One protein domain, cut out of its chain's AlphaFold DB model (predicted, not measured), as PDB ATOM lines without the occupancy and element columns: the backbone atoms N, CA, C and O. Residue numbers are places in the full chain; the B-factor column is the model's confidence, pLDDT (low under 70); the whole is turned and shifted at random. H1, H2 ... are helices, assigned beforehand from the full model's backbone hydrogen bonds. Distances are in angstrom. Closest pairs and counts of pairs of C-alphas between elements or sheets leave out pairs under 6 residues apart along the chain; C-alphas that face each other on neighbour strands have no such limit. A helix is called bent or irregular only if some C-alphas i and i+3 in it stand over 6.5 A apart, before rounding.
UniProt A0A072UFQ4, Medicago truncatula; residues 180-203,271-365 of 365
ATOM      1  N   GLU A 180     118.931 222.602  29.434       92.00
ATOM      2  CA  GLU A 180     120.265 222.760  28.840       92.00
ATOM      3  C   GLU A 180     120.713 224.220  28.893       92.00
ATOM      4  O   GLU A 180     121.861 224.497  29.234       92.00
ATOM      5  N   LEU A 181     119.798 225.166  28.652       91.38
ATOM      6  CA  LEU A 181     120.101 226.589  28.786       91.38
ATOM      7  C   LEU A 181     120.472 226.954  30.233       91.38
ATOM      8  O   LEU A 181     121.459 227.655  30.457       91.38
ATOM      9  N   SER A 182     119.718 226.451  31.217       92.44
ATOM     10  CA  SER A 182     120.014 226.675  32.640       92.44
ATOM     11  C   SER A 182     121.355 226.063  33.068       92.44
ATOM     12  O   SER A 182     122.067 226.632  33.894       92.44
ATOM     13  N   GLU A 183     121.730 224.925  32.479       93.44
ATOM     14  CA  GLU A 183     123.007 224.262  32.735       93.44
ATOM     15  C   GLU A 183     124.171 225.032  32.098       93.44
ATOM     16  O   GLU A 183     125.189 225.262  32.750       93.44
ATOM     17  N   GLU A 184     124.023 225.486  30.852       93.19
ATOM     18  CA  GLU A 184     125.015 226.326  30.176       93.19
ATOM     19  C   GLU A 184     125.229 227.658  30.900       93.19
ATOM     20  O   GLU A 184     126.364 228.131  30.984       93.19
ATOM     21  N   LEU A 185     124.167 228.239  31.467       92.62
ATOM     22  CA  LEU A 185     124.247 229.427  32.315       92.62
ATOM     23  C   LEU A 185     125.115 229.172  33.547       92.62
ATOM     24  O   LEU A 185     126.064 229.918  33.801       92.62
ATOM     25  N   LEU A 186     124.829 228.096  34.279       91.75
ATOM     26  CA  LEU A 186     125.574 227.747  35.483       91.75
ATOM     27  C   LEU A 186     127.039 227.417  35.165       91.75
ATOM     28  O   LEU A 186     127.938 227.902  35.846       91.75
ATOM     29  N   LYS A 187     127.306 226.669  34.087       92.25
ATOM     30  CA  LYS A 187     128.672 226.395  33.605       92.25
ATOM     31  C   LYS A 187     129.418 227.670  33.227       92.25
ATOM     32  O   LYS A 187     130.604 227.782  33.520       92.25
ATOM     33  N   CYS A 188     128.742 228.620  32.580       92.25
ATOM     34  CA  CYS A 188     129.329 229.910  32.235       92.25
ATOM     35  C   CYS A 188     129.757 230.671  33.494       92.25
ATOM     36  O   CYS A 188     130.871 231.182  33.540       92.25
ATOM     37  N   LEU A 189     128.906 230.701  34.523       90.31
ATOM     38  CA  LEU A 189     129.234 231.324  35.804       90.31
ATOM     39  C   LEU A 189     130.390 230.602  36.499       90.31
ATOM     40  O   LEU A 189     131.349 231.255  36.888       90.31
ATOM     41  N   ILE A 190     130.365 229.269  36.585       90.38
ATOM     42  CA  ILE A 190     131.485 228.486  37.134       90.38
ATOM     43  C   ILE A 190     132.793 228.832  36.407       90.38
ATOM     44  O   ILE A 190     133.804 229.060  37.062       90.38
ATOM     45  N   GLY A 191     132.766 228.933  35.075       88.62
ATOM     46  CA  GLY A 191     133.919 229.343  34.270       88.62
ATOM     47  C   GLY A 191     134.456 230.722  34.655       88.62
ATOM     48  O   GLY A 191     135.647 230.846  34.916       88.62
ATOM     49  N   ILE A 192     133.579 231.725  34.787       88.81
ATOM     50  CA  ILE A 192     133.959 233.081  35.231       88.81
ATOM     51  C   ILE A 192     134.643 233.027  36.599       88.81
ATOM     52  O   ILE A 192     135.719 233.583  36.780       88.81
ATOM     53  N   PHE A 193     134.051 232.320  37.561       87.94
ATOM     54  CA  PHE A 193     134.610 232.191  38.906       87.94
ATOM     55  C   PHE A 193     135.985 231.505  38.918       87.94
ATOM     56  O   PHE A 193     136.853 231.889  39.700       87.94
ATOM     57  N   LEU A 194     136.206 230.512  38.051       86.25
ATOM     58  CA  LEU A 194     137.505 229.850  37.906       86.25
ATOM     59  C   LEU A 194     138.548 230.756  37.242       86.25
ATOM     60  O   LEU A 194     139.678 230.813  37.723       86.25
ATOM     61  N   GLU A 195     138.179 231.471  36.177       85.56
ATOM     62  CA  GLU A 195     139.060 232.422  35.485       85.56
ATOM     63  C   GLU A 195     139.484 233.566  36.417       85.56
ATOM     64  O   GLU A 195     140.671 233.871  36.514       85.56
ATOM     65  N   LEU A 196     138.543 234.130  37.177       83.75
ATOM     66  CA  LEU A 196     138.813 235.162  38.182       83.75
ATOM     67  C   LEU A 196     139.742 234.659  39.297       83.75
ATOM     68  O   LEU A 196     140.673 235.356  39.708       83.75
ATOM     69  N   ASN A 197     139.536 233.423  39.761       81.75
ATOM     70  CA  ASN A 197     140.404 232.825  40.771       81.75
ATOM     71  C   ASN A 197     141.828 232.591  40.243       81.75
ATOM     72  O   ASN A 197     142.795 232.871  40.947       81.75
ATOM     73  N   GLN A 198     141.974 232.134  38.995       79.50
ATOM     74  CA  GLN A 198     143.284 231.941  38.370       79.50
ATOM     75  C   GLN A 198     144.013 233.273  38.157       79.50
ATOM     76  O   GLN A 198     145.190 233.387  38.487       79.50
ATOM     77  N   ALA A 199     143.306 234.300  37.682       72.06
ATOM     78  CA  ALA A 199     143.875 235.626  37.468       72.06
ATOM     79  C   ALA A 199     144.389 236.260  38.777       72.06
ATOM     80  O   ALA A 199     145.453 236.877  38.790       72.06
ATOM     81  N   SER A 200     143.686 236.042  39.897       69.31
ATOM     82  CA  SER A 200     144.124 236.477  41.234       69.31
ATOM     83  C   SER A 200     145.390 235.755  41.719       69.31
ATOM     84  O   SER A 200     146.214 236.344  42.422       69.31
ATOM     85  N   LEU A 201     145.565 234.480  41.353       66.31
ATOM     86  CA  LEU A 201     146.745 233.689  41.714       66.31
ATOM     87  C   LEU A 201     147.978 234.092  40.892       66.31
ATOM     88  O   LEU A 201     149.052 234.267  41.467       66.31
ATOM     89  N   ASP A 202     147.819 234.318  39.588       59.66
ATOM     90  CA  ASP A 202     148.924 234.637  38.671       59.66
ATOM     91  C   ASP A 202     149.603 235.991  38.994       59.66
ATOM     92  O   ASP A 202     150.819 236.140  38.822       59.66
ATOM     93  N   ILE A 203     148.852 236.975  39.513       58.75
ATOM     94  CA  ILE A 203     149.414 238.266  39.965       58.75
ATOM     95  C   ILE A 203     150.186 238.106  41.282       58.75
ATOM     96  O   ILE A 203     151.303 238.613  41.410       58.75
ATOM     97  N   ILE A 271     137.228 229.915  46.775       77.44
ATOM     98  CA  ILE A 271     137.094 231.244  46.170       77.44
ATOM     99  C   ILE A 271     137.023 232.258  47.308       77.44
ATOM    100  O   ILE A 271     136.244 232.091  48.246       77.44
ATOM    101  N   SER A 272     137.862 233.288  47.246       74.56
ATOM    102  CA  SER A 272     137.955 234.323  48.280       74.56
ATOM    103  C   SER A 272     137.417 235.662  47.776       74.56
ATOM    104  O   SER A 272     137.249 235.872  46.576       74.56
ATOM    105  N   SER A 273     137.177 236.615  48.675       73.00
ATOM    106  CA  SER A 273     136.792 237.976  48.271       73.00
ATOM    107  C   SER A 273     137.847 238.632  47.377       73.00
ATOM    108  O   SER A 273     137.485 239.312  46.426       73.00
ATOM    109  N   SER A 274     139.133 238.345  47.614       64.88
ATOM    110  CA  SER A 274     140.246 238.870  46.806       64.88
ATOM    111  C   SER A 274     140.312 238.318  45.377       64.88
ATOM    112  O   SER A 274     140.997 238.878  44.529       64.88
ATOM    113  N   SER A 275     139.613 237.214  45.085       66.69
ATOM    114  CA  SER A 275     139.496 236.707  43.709       66.69
ATOM    115  C   SER A 275     138.375 237.373  42.913       66.69
ATOM    116  O   SER A 275     138.300 237.176  41.712       66.69
ATOM    117  N   LEU A 276     137.502 238.157  43.553       70.25
ATOM    118  CA  LEU A 276     136.358 238.817  42.909       70.25
ATOM    119  C   LEU A 276     136.587 240.318  42.703       70.25
ATOM    120  O   LEU A 276     135.634 241.075  42.539       70.25
ATOM    121  N   GLU A 277     137.841 240.764  42.740       66.31
ATOM    122  CA  GLU A 277     138.181 242.169  42.546       66.31
ATOM    123  C   GLU A 277     137.958 242.589  41.085       66.31
ATOM    124  O   GLU A 277     138.282 241.865  40.139       66.31
ATOM    125  N   THR A 278     137.416 243.794  40.904       64.88
ATOM    126  CA  THR A 278     137.019 244.359  39.603       64.88
ATOM    127  C   THR A 278     138.178 244.426  38.602       64.88
ATOM    128  O   THR A 278     137.962 244.402  37.391       64.88
ATOM    129  N   GLU A 279     139.419 244.456  39.091       64.88
ATOM    130  CA  GLU A 279     140.646 244.493  38.286       64.88
ATOM    131  C   GLU A 279     140.769 243.278  37.342       64.88
ATOM    132  O   GLU A 279     141.246 243.398  36.208       64.88
ATOM    133  N   PHE A 280     140.240 242.122  37.755       65.38
ATOM    134  CA  PHE A 280     140.320 240.862  37.010       65.38
ATOM    135  C   PHE A 280     139.182 240.672  35.995       65.38
ATOM    136  O   PHE A 280     139.246 239.790  35.134       65.38
ATOM    137  N   PHE A 281     138.150 241.519  36.032       73.50
ATOM    138  CA  PHE A 281     136.949 241.352  35.202       73.50
ATOM    139  C   PHE A 281     137.239 241.596  33.715       73.50
ATOM    140  O   PHE A 281     136.611 240.985  32.847       73.50
ATOM    141  N   SER A 282     138.247 242.424  33.417       71.31
ATOM    142  CA  SER A 282     138.731 242.690  32.057       71.31
ATOM    143  C   SER A 282     139.228 241.425  31.339       71.31
ATOM    144  O   SER A 282     139.076 241.295  30.123       71.31
ATOM    145  N   GLN A 283     139.762 240.455  32.084       70.31
ATOM    146  CA  GLN A 283     140.295 239.204  31.539       70.31
ATOM    147  C   GLN A 283     139.175 238.206  31.206       70.31
ATOM    148  O   GLN A 283     139.299 237.422  30.268       70.31
ATOM    149  N   CYS A 284     138.037 238.316  31.897       77.25
ATOM    150  CA  CYS A 284     136.868 237.448  31.736       77.25
ATOM    151  C   CYS A 284     135.823 238.011  30.746       77.25
ATOM    152  O   CYS A 284     134.705 237.496  30.651       77.25
ATOM    153  N   LEU A 285     136.143 239.069  29.984       78.94
ATOM    154  CA  LEU A 285     135.223 239.729  29.039       78.94
ATOM    155  C   LEU A 285     134.500 238.774  28.062       78.94
ATOM    156  O   LEU A 285     133.306 238.979  27.812       78.94
ATOM    157  N   PRO A 286     135.145 237.736  27.488       83.19
ATOM    158  CA  PRO A 286     134.452 236.774  26.630       83.19
ATOM    159  C   PRO A 286     133.358 235.986  27.368       83.19
ATOM    160  O   PRO A 286     132.269 235.795  26.819       83.19
ATOM    161  N   ALA A 287     133.612 235.584  28.616       82.25
ATOM    162  CA  ALA A 287     132.662 234.868  29.462       82.25
ATOM    163  C   ALA A 287     131.520 235.794  29.936       82.25
ATOM    164  O   ALA A 287     130.352 235.454  29.757       82.25
ATOM    165  N   PHE A 288     131.863 237.027  30.338       83.44
ATOM    166  CA  PHE A 288     131.089 238.276  30.201       83.44
ATOM    167  C   PHE A 288     129.995 238.247  29.122       83.44
ATOM    168  O   PHE A 288     128.780 238.272  29.361       83.44
ATOM    169  N   ARG A 289     130.444 238.222  27.871       85.06
ATOM    170  CA  ARG A 289     129.556 238.303  26.707       85.06
ATOM    171  C   ARG A 289     128.675 237.064  26.577       85.06
ATOM    172  O   ARG A 289     127.491 237.210  26.277       85.06
ATOM    173  N   LYS A 290     129.214 235.867  26.839       87.50
ATOM    174  CA  LYS A 290     128.435 234.616  26.826       87.50
ATOM    175  C   LYS A 290     127.314 234.657  27.871       87.50
ATOM    176  O   LYS A 290     126.177 234.338  27.533       87.50
ATOM    177  N   LEU A 291     127.600 235.121  29.087       86.75
ATOM    178  CA  LEU A 291     126.618 235.259  30.164       86.75
ATOM    179  C   LEU A 291     125.460 236.184  29.763       86.75
ATOM    180  O   LEU A 291     124.298 235.831  29.952       86.75
ATOM    181  N   ARG A 292     125.755 237.334  29.140       86.19
ATOM    182  CA  ARG A 292     124.718 238.255  28.634       86.19
ATOM    183  C   ARG A 292     123.822 237.603  27.578       86.19
ATOM    184  O   ARG A 292     122.607 237.762  27.632       86.19
ATOM    185  N   VAL A 293     124.402 236.842  26.647       86.62
ATOM    186  CA  VAL A 293     123.635 236.121  25.615       86.62
ATOM    187  C   VAL A 293     122.734 235.051  26.238       86.62
ATOM    188  O   VAL A 293     121.570 234.947  25.862       86.62
ATOM    189  N   LEU A 294     123.244 234.279  27.201       86.56
ATOM    190  CA  LEU A 294     122.472 233.241  27.894       86.56
ATOM    191  C   LEU A 294     121.318 233.831  28.710       86.56
ATOM    192  O   LEU A 294     120.210 233.308  28.658       86.56
ATOM    193  N   ARG A 295     121.548 234.954  29.400       83.31
ATOM    194  CA  ARG A 295     120.488 235.695  30.097       83.31
ATOM    195  C   ARG A 295     119.383 236.144  29.155       83.31
ATOM    196  O   ARG A 295     118.215 235.988  29.478       83.31
ATOM    197  N   HIS A 296     119.751 236.701  28.002       83.31
ATOM    198  CA  HIS A 296     118.758 237.178  27.047       83.31
ATOM    199  C   HIS A 296     117.894 236.029  26.520       83.31
ATOM    200  O   HIS A 296     116.677 236.150  26.495       83.31
ATOM    201  N   LYS A 297     118.516 234.886  26.212       85.44
ATOM    202  CA  LYS A 297     117.806 233.664  25.821       85.44
ATOM    203  C   LYS A 297     116.864 233.162  26.912       85.44
ATOM    204  O   LYS A 297     115.767 232.723  26.601       85.44
ATOM    205  N   LEU A 298     117.269 233.263  28.180       85.94
ATOM    206  CA  LEU A 298     116.468 232.817  29.322       85.94
ATOM    207  C   LEU A 298     115.153 233.599  29.460       85.94
ATOM    208  O   LEU A 298     114.152 233.020  29.871       85.94
ATOM    209  N   CYS A 299     115.140 234.880  29.079       81.38
ATOM    210  CA  CYS A 299     113.940 235.720  29.117       81.38
ATOM    211  C   CYS A 299     112.819 235.235  28.182       81.38
ATOM    212  O   CYS A 299     111.658 235.558  28.437       81.38
ATOM    213  N   ASP A 300     113.168 234.489  27.131       81.00
ATOM    214  CA  ASP A 300     112.248 234.022  26.087       81.00
ATOM    215  C   ASP A 300     111.910 232.524  26.224       81.00
ATOM    216  O   ASP A 300     111.262 231.934  25.357       81.00
ATOM    217  N   VAL A 301     112.356 231.881  27.308       85.12
ATOM    218  CA  VAL A 301     112.142 230.452  27.538       85.12
ATOM    219  C   VAL A 301     110.707 230.167  27.971       85.12
ATOM    220  O   VAL A 301     110.248 230.633  29.014       85.12
ATOM    221  N   ASP A 302     110.033 229.290  27.225       83.50
ATOM    222  CA  ASP A 302     108.769 228.699  27.652       83.50
ATOM    223  C   ASP A 302     108.996 227.391  28.432       83.50
ATOM    224  O   ASP A 302     109.577 226.423  27.937       83.50
ATOM    225  N   LEU A 303     108.499 227.356  29.671       88.06
ATOM    226  CA  LEU A 303     108.557 226.192  30.558       88.06
ATOM    227  C   LEU A 303     107.282 225.339  30.502       88.06
ATOM    228  O   LEU A 303     107.217 224.310  31.179       88.06
ATOM    229  N   SER A 304     106.246 225.753  29.764       85.56
ATOM    230  CA  SER A 304     104.918 225.127  29.773       85.56
ATOM    231  C   SER A 304     104.976 223.624  29.473       85.56
ATOM    232  O   SER A 304     104.351 222.833  30.181       85.56
ATOM    233  N   PHE A 305     105.838 223.230  28.532       85.94
ATOM    234  CA  PHE A 305     106.017 221.860  28.050       85.94
ATOM    235  C   PHE A 305     106.880 220.958  28.951       85.94
ATOM    236  O   PHE A 305     107.021 219.767  28.671       85.94
ATOM    237  N   LEU A 306     107.467 221.487  30.029       88.19
ATOM    238  CA  LEU A 306     108.338 220.712  30.916       88.19
ATOM    239  C   LEU A 306     107.554 219.949  31.989       88.19
ATOM    240  O   LEU A 306     106.637 220.477  32.628       88.19
ATOM    241  N   SER A 307     108.001 218.723  32.274       93.06
ATOM    242  CA  SER A 307     107.541 217.964  33.440       93.06
ATOM    243  C   SER A 307     107.932 218.650  34.752       93.06
ATOM    244  O   SER A 307     108.883 219.431  34.809       93.06
ATOM    245  N   TYR A 308     107.251 218.301  35.846       92.56
ATOM    246  CA  TYR A 308     107.572 218.833  37.176       92.56
ATOM    247  C   TYR A 308     109.048 218.626  37.558       92.56
ATOM    248  O   TYR A 308     109.704 219.554  38.022       92.56
ATOM    249  N   LYS A 309     109.603 217.435  37.294       94.31
ATOM    250  CA  LYS A 309     111.017 217.135  37.577       94.31
ATOM    251  C   LYS A 309     111.968 218.004  36.750       94.31
ATOM    252  O   LYS A 309     112.983 218.454  37.270       94.31
ATOM    253  N   GLN A 310     111.638 218.258  35.484       92.44
ATOM    254  CA  GLN A 310     112.442 219.125  34.622       92.44
ATOM    255  C   GLN A 310     112.376 220.584  35.072       92.44
ATOM    256  O   GLN A 310     113.427 221.207  35.185       92.44
ATOM    257  N   LYS A 311     111.182 221.091  35.410       91.00
ATOM    258  CA  LYS A 311     110.993 222.432  35.987       91.00
ATOM    259  C   LYS A 311     111.787 222.601  37.277       91.00
ATOM    260  O   LYS A 311     112.441 223.618  37.453       91.00
ATOM    261  N   LEU A 312     111.763 221.602  38.156       91.06
ATOM    262  CA  LEU A 312     112.536 221.637  39.395       91.06
ATOM    263  C   LEU A 312     114.041 221.736  39.117       91.06
ATOM    264  O   LEU A 312     114.706 222.594  39.685       91.06
ATOM    265  N   ALA A 313     114.570 220.906  38.213       93.31
ATOM    266  CA  ALA A 313     115.980 220.966  37.827       93.31
ATOM    267  C   ALA A 313     116.361 222.331  37.222       93.31
ATOM    268  O   ALA A 313     117.387 222.897  37.591       93.31
ATOM    269  N   PHE A 314     115.504 222.883  36.357       92.88
ATOM    270  CA  PHE A 314     115.663 224.228  35.807       92.88
ATOM    271  C   PHE A 314     115.748 225.280  36.918       92.88
ATOM    272  O   PHE A 314     116.728 226.013  36.998       92.88
ATOM    273  N   TRP A 315     114.768 225.319  37.823       92.81
ATOM    274  CA  TRP A 315     114.713 226.329  38.881       92.81
ATOM    275  C   TRP A 315     115.867 226.231  39.876       92.81
ATOM    276  O   TRP A 315     116.357 227.265  40.319       92.81
ATOM    277  N   ILE A 316     116.351 225.024  40.185       92.06
ATOM    278  CA  ILE A 316     117.556 224.840  41.009       92.06
ATOM    279  C   ILE A 316     118.770 225.483  40.330       92.06
ATOM    280  O   ILE A 316     119.519 226.221  40.971       92.06
ATOM    281  N   ASN A 317     118.950 225.246  39.029       93.56
ATOM    282  CA  ASN A 317     120.045 225.847  38.273       93.56
ATOM    283  C   ASN A 317     119.918 227.373  38.206       93.56
ATOM    284  O   ASN A 317     120.915 228.064  38.408       93.56
ATOM    285  N   ILE A 318     118.710 227.903  37.982       90.75
ATOM    286  CA  ILE A 318     118.465 229.352  37.957       90.75
ATOM    287  C   ILE A 318     118.731 229.983  39.319       90.75
ATOM    288  O   ILE A 318     119.427 230.990  39.388       90.75
ATOM    289  N   TYR A 319     118.255 229.374  40.403       89.62
ATOM    290  CA  TYR A 319     118.529 229.844  41.756       89.62
ATOM    291  C   TYR A 319     120.038 229.923  42.023       89.62
ATOM    292  O   TYR A 319     120.545 230.976  42.408       89.62
ATOM    293  N   ASN A 320     120.773 228.843  41.739       91.25
ATOM    294  CA  ASN A 320     122.223 228.811  41.924       91.25
ATOM    295  C   ASN A 320     122.927 229.871  41.064       91.25
ATOM    296  O   ASN A 320     123.819 230.564  41.553       91.25
ATOM    297  N   ALA A 321     122.497 230.043  39.813       90.31
ATOM    298  CA  ALA A 321     123.030 231.062  38.919       90.31
ATOM    299  C   ALA A 321     122.782 232.488  39.442       90.31
ATOM    300  O   ALA A 321     123.695 233.312  39.412       90.31
ATOM    301  N   CYS A 322     121.589 232.777  39.970       86.69
ATOM    302  CA  CYS A 322     121.267 234.075  40.566       86.69
ATOM    303  C   CYS A 322     122.146 234.376  41.786       86.69
ATOM    304  O   CYS A 322     122.675 235.478  41.895       86.69
ATOM    305  N   ILE A 323     122.349 233.398  42.675       86.12
ATOM    306  CA  ILE A 323     123.220 233.559  43.849       86.12
ATOM    307  C   ILE A 323     124.667 233.826  43.422       86.12
ATOM    308  O   ILE A 323     125.290 234.771  43.905       86.12
ATOM    309  N   MET A 324     125.191 233.039  42.480       89.44
ATOM    310  CA  MET A 324     126.540 233.234  41.946       89.44
ATOM    311  C   MET A 324     126.701 234.607  41.284       89.44
ATOM    312  O   MET A 324     127.699 235.281  41.515       89.44
ATOM    313  N   ASN A 325     125.719 235.058  40.501       86.00
ATOM    314  CA  ASN A 325     125.765 236.373  39.868       86.00
ATOM    315  C   ASN A 325     125.680 237.515  40.885       86.00
ATOM    316  O   ASN A 325     126.404 238.496  40.771       86.00
ATOM    317  N   ALA A 326     124.875 237.362  41.934       84.56
ATOM    318  CA  ALA A 326     124.814 238.338  43.011       84.56
ATOM    319  C   ALA A 326     126.151 238.473  43.755       84.56
ATOM    320  O   ALA A 326     126.496 239.569  44.188       84.56
ATOM    321  N   PHE A 327     126.933 237.394  43.867       85.94
ATOM    322  CA  PHE A 327     128.297 237.469  44.398       85.94
ATOM    323  C   PHE A 327     129.273 238.173  43.449       85.94
ATOM    324  O   PHE A 327     130.222 238.783  43.934       85.94
ATOM    325  N   LEU A 328     129.054 238.119  42.132       84.38
ATOM    326  CA  LEU A 328     129.833 238.908  41.170       84.38
ATOM    327  C   LEU A 328     129.500 240.402  41.286       84.38
ATOM    328  O   LEU A 328     130.408 241.226  41.291       84.38
ATOM    329  N   ASP A 329     128.218 240.744  41.439       79.56
ATOM    330  CA  ASP A 329     127.757 242.138  41.474       79.56
ATOM    331  C   ASP A 329     127.995 242.824  42.832       79.56
ATOM    332  O   ASP A 329     128.293 244.017  42.895       79.56
ATOM    333  N   HIS A 330     127.847 242.087  43.937       79.25
ATOM    334  CA  HIS A 330     127.874 242.638  45.298       79.25
ATOM    335  C   HIS A 330     129.025 242.112  46.167       79.25
ATOM    336  O   HIS A 330     129.180 242.552  47.309       79.25
ATOM    337  N   GLY A 331     129.831 241.184  45.646       80.44
ATOM    338  CA  GLY A 331     130.871 240.496  46.400       80.44
ATOM    339  C   GLY A 331     130.329 239.407  47.333       80.44
ATOM    340  O   GLY A 331     129.123 239.196  47.487       80.44
ATOM    341  N   LEU A 332     131.248 238.690  47.986       80.81
ATOM    342  CA  LEU A 332     130.899 237.634  48.938       80.81
ATOM    343  C   LEU A 332     130.309 238.228  50.235       80.81
ATOM    344  O   LEU A 332     130.904 239.134  50.826       80.81
ATOM    345  N   PRO A 333     129.168 237.711  50.729       79.12
ATOM    346  CA  PRO A 333     128.548 238.214  51.946       79.12
ATOM    347  C   PRO A 333     129.416 237.889  53.164       79.12
ATOM    348  O   PRO A 333     129.740 236.738  53.438       79.12
ATOM    349  N   SER A 334     129.758 238.918  53.942       73.44
ATOM    350  CA  SER A 334     130.585 238.755  55.145       73.44
ATOM    351  C   SER A 334     129.821 238.182  56.349       73.44
ATOM    352  O   SER A 334     130.442 237.785  57.330       73.44
ATOM    353  N   THR A 335     128.483 238.204  56.321       76.25
ATOM    354  CA  THR A 335     127.605 237.732  57.406       76.25
ATOM    355  C   THR A 335     126.356 237.050  56.849       76.25
ATOM    356  O   THR A 335     125.919 237.351  55.737       76.25
ATOM    357  N   GLN A 336     125.743 236.171  57.650       74.69
ATOM    358  CA  GLN A 336     124.498 235.482  57.286       74.69
ATOM    359  C   GLN A 336     123.354 236.468  57.009       74.69
ATOM    360  O   GLN A 336     122.599 236.280  56.061       74.69
ATOM    361  N   ASP A 337     123.263 237.560  57.769       74.81
ATOM    362  CA  ASP A 337     122.232 238.586  57.561       74.81
ATOM    363  C   ASP A 337     122.416 239.331  56.235       74.81
ATOM    364  O   ASP A 337     121.440 239.676  55.569       74.81
ATOM    365  N   LYS A 338     123.667 239.536  55.798       78.06
ATOM    366  CA  LYS A 338     123.960 240.107  54.477       78.06
ATOM    367  C   LYS A 338     123.615 239.134  53.358       78.06
ATOM    368  O   LYS A 338     123.101 239.579  52.336       78.06
ATOM    369  N   LEU A 339     123.844 237.834  53.553       80.19
ATOM    370  CA  LEU A 339     123.401 236.805  52.610       80.19
ATOM    371  C   LEU A 339     121.870 236.799  52.497       80.19
ATOM    372  O   LEU A 339     121.349 236.855  51.390       80.19
ATOM    373  N   LEU A 340     121.148 236.813  53.621       77.56
ATOM    374  CA  LEU A 340     119.682 236.865  53.632       77.56
ATOM    375  C   LEU A 340     119.148 238.161  53.010       77.56
ATOM    376  O   LEU A 340     118.201 238.125  52.231       77.56
ATOM    377  N   SER A 341     119.778 239.304  53.288       80.00
ATOM    378  CA  SER A 341     119.438 240.581  52.650       80.00
ATOM    379  C   SER A 341     119.658 240.539  51.135       80.00
ATOM    380  O   SER A 341     118.810 241.019  50.384       80.00
ATOM    381  N   LEU A 342     120.756 239.930  50.676       78.62
ATOM    382  CA  LEU A 342     121.054 239.745  49.257       78.62
ATOM    383  C   LEU A 342     120.024 238.828  48.585       78.62
ATOM    384  O   LEU A 342     119.487 239.176  47.539       78.62
ATOM    385  N   MET A 343     119.686 237.705  49.218       74.75
ATOM    386  CA  MET A 343     118.649 236.786  48.741       74.75
ATOM    387  C   MET A 343     117.276 237.462  48.662       74.75
ATOM    388  O   MET A 343     116.567 237.290  47.675       74.75
ATOM    389  N   ASN A 344     116.919 238.273  49.659       71.31
ATOM    390  CA  ASN A 344     115.662 239.015  49.658       71.31
ATOM    391  C   ASN A 344     115.624 240.065  48.539       71.31
ATOM    392  O   ASN A 344     114.593 240.199  47.893       71.31
ATOM    393  N   LYS A 345     116.735 240.750  48.234       70.00
ATOM    394  CA  LYS A 345     116.809 241.666  47.079       70.00
ATOM    395  C   LYS A 345     116.573 240.953  45.746       70.00
ATOM    396  O   LYS A 345     115.850 241.475  44.911       70.00
ATOM    397  N   LEU A 346     117.129 239.753  45.576       63.34
ATOM    398  CA  LEU A 346     116.918 238.931  44.376       63.34
ATOM    399  C   LEU A 346     115.488 238.371  44.274       63.34
ATOM    400  O   LEU A 346     115.048 238.010  43.192       63.34
ATOM    401  N   CYS A 347     114.769 238.250  45.393       53.56
ATOM    402  CA  CYS A 347     113.399 237.732  45.421       53.56
ATOM    403  C   CYS A 347     112.343 238.844  45.242       53.56
ATOM    404  O   CYS A 347     111.267 238.588  44.706       53.56
ATOM    405  N   ILE A 348     112.655 240.066  45.698       47.28
ATOM    406  CA  ILE A 348     111.756 241.233  45.681       47.28
ATOM    407  C   ILE A 348     111.713 241.919  44.300       47.28
ATOM    408  O   ILE A 348     110.658 242.435  43.946       47.28
ATOM    409  N   ASP A 349     112.786 241.859  43.497       45.50
ATOM    410  CA  ASP A 349     112.737 242.159  42.048       45.50
ATOM    411  C   ASP A 349     112.024 240.988  41.318       45.50
ATOM    412  O   ASP A 349     112.643 240.063  40.790       45.50
ATOM    413  N   SER A 350     110.693 240.989  41.426       38.06
ATOM    414  CA  SER A 350     109.638 240.182  40.785       38.06
ATOM    415  C   SER A 350     110.058 239.012  39.882       38.06
ATOM    416  O   SER A 350     110.009 239.077  38.655       38.06
ATOM    417  N   GLY A 351     110.332 237.852  40.486       42.97
ATOM    418  CA  GLY A 351     110.514 236.593  39.757       42.97
ATOM    419  C   GLY A 351     111.767 236.583  38.875       42.97
ATOM    420  O   GLY A 351     112.275 237.599  38.416       42.97
ATOM    421  N   CYS A 352     112.313 235.402  38.596       46.12
ATOM    422  CA  CYS A 352     113.587 235.296  37.879       46.12
ATOM    423  C   CYS A 352     113.630 235.999  36.506       46.12
ATOM    424  O   CYS A 352     114.718 236.173  35.978       46.12
ATOM    425  N   ASN A 353     112.500 236.420  35.931       40.62
ATOM    426  CA  ASN A 353     112.479 237.205  34.700       40.62
ATOM    427  C   ASN A 353     112.919 238.667  34.875       40.62
ATOM    428  O   ASN A 353     113.397 239.232  33.896       40.62
ATOM    429  N   GLU A 354     112.803 239.274  36.061       42.59
ATOM    430  CA  GLU A 354     113.213 240.671  36.288       42.59
ATOM    431  C   GLU A 354     114.634 240.807  36.837       42.59
ATOM    432  O   GLU A 354     115.335 241.738  36.456       42.59
ATOM    433  N   CYS A 355     115.144 239.816  37.580       46.97
ATOM    434  CA  CYS A 355     116.561 239.774  37.987       46.97
ATOM    435  C   CYS A 355     117.544 239.936  36.812       46.97
ATOM    436  O   CYS A 355     118.681 240.371  36.993       46.97
ATOM    437  N   TRP A 356     117.117 239.564  35.601       49.91
ATOM    438  CA  TRP A 356     117.949 239.561  34.402       49.91
ATOM    439  C   TRP A 356     117.489 240.535  33.311       49.91
ATOM    440  O   TRP A 356     118.223 240.688  32.325       49.91
ATOM    441  N   ARG A 357     116.335 241.197  33.468       40.44
ATOM    442  CA  ARG A 357     115.762 242.128  32.489       40.44
ATOM    443  C   ARG A 357     116.018 243.560  32.971       40.44
ATOM    444  O   ARG A 357     115.481 243.991  33.974       40.44
ATOM    445  N   ASP A 358     116.902 244.236  32.244       42.03
ATOM    446  CA  ASP A 358     117.334 245.629  32.423       42.03
ATOM    447  C   ASP A 358     117.951 246.039  33.775       42.03
ATOM    448  O   ASP A 358     117.333 246.611  34.665       42.03
ATOM    449  N   ARG A 359     119.279 245.890  33.839       41.12
ATOM    450  CA  ARG A 359     120.151 246.859  34.515       41.12
ATOM    451  C   ARG A 359     121.143 247.366  33.463       41.12
ATOM    452  O   ARG A 359     122.288 246.929  33.397       41.12
ATOM    453  N   THR A 360     120.646 248.190  32.543       36.16
ATOM    454  CA  THR A 360     121.415 248.823  31.454       36.16
ATOM    455  C   THR A 360     122.294 249.984  31.922       36.16
ATOM    456  O   THR A 360     123.003 250.569  31.111       36.16
ATOM    457  N   GLU A 361     122.361 250.263  33.224       33.50
ATOM    458  CA  GLU A 361     123.228 251.304  33.777       33.50
ATOM    459  C   GLU A 361     124.042 250.780  34.967       33.50
ATOM    460  O   GLU A 361     123.784 251.080  36.128       33.50
ATOM    461  N   CYS A 362     125.073 249.989  34.670       30.50
ATOM    462  CA  CYS A 362     126.286 250.005  35.483       30.50
ATOM    463  C   CYS A 362     127.337 250.790  34.685       30.50
ATOM    464  O   CYS A 362     127.760 250.308  33.629       30.50
ATOM    465  N   PRO A 363     127.748 251.992  35.127       28.55
ATOM    466  CA  PRO A 363     128.778 252.753  34.441       28.55
ATOM    467  C   PRO A 363     130.120 252.065  34.702       28.55
ATOM    468  O   PRO A 363     130.718 252.246  35.759       28.55
ATOM    469  N   GLY A 364     130.570 251.235  33.760       38.81
ATOM    470  CA  GLY A 364     131.903 250.625  33.811       38.81
ATOM    471  C   GLY A 364     131.984 249.145  33.445       38.81
ATOM    472  O   GLY A 364     132.707 248.415  34.116       38.81
ATOM    473  N   TYR A 365     131.291 248.704  32.391       34.09
ATOM    474  CA  TYR A 365     131.526 247.396  31.765       34.09
ATOM    475  C   TYR A 365     131.809 247.504  30.272       34.09
ATOM    476  O   TYR A 365     131.078 248.264  29.598       34.09
TER     477      TYR A 365
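Overview. This is residues 180 to 203 and 271 to 365 of the 365 residues of a protein of Medicago truncatula (UniProt A0A072UFQ4). Start with the long helix H1: H2 and H3 lie along its first part, residues 181 to 192, at shallow tilts, as a small aligned group of three, and H4 lies beyond H3, away from H1 and H2. The tiny H5 and an irregular tail to residue 365 follow. The printed part has 119 residues with five named helices, in the order H1 H2 H3 H4 H5, and no named strand; the class is all helix. It is compact, with a radius of gyration of the C-alphas of 14.9 A and spans of 48 by 33 by 28 A.

Along the chain. Find C-alpha 180 at (120.265, 222.760, 28.840); from there H1 runs through residues 180 to 203, 34.8 A long. H3, residues 308 to 330, covers 32.3 A. H2 is residues 285 to 298, 20.0 A, and H4 is residues 336 to 348, 18.2 A. H5, residues 351 to 354, ends at C-alpha 354, (113.213, 240.671, 36.288).

Arrangement. Look at C-alphas 185 and 294, the closest of H1 and H2, 6.1 A apart: these helices touch at a shallow tilt of 19 degrees, opposite ways, H1 with residues 181 to 192 alone. H1 touches H3 with residues 182 to 189 alone, at a shallow tilt of 28 degrees, the same way; the closest C-alphas are those of Leu 186 and Ala 321, 5.4 A. H2 and H3 are apart. H3 and H4 only just touch, with 3 pairs of C-alphas within 8 A, at a steep tilt of 62 degrees, opposite ways; the closest are those of Ala 326 and Leu 342, 7.4 A. H5 is close to H3 but not clearly touching, with C-alphas 318 and 352 7.7 A apart. In H1, H2, H3 and H4 every O i to N i+4 pair is within hydrogen-bond range; H5 is too short for one.

Size, cuts and confidence. The C-alphas of Ile 203 and Phe 305 are the farthest apart, 47.9 A. Residues 204 to 270 are not printed, and C-alphas 203 and 271 are 15.5 A apart across this cut. No link printed whole is long. The mean pLDDT of the printed part is 75.6; residues 346 to 365 are among those under 70.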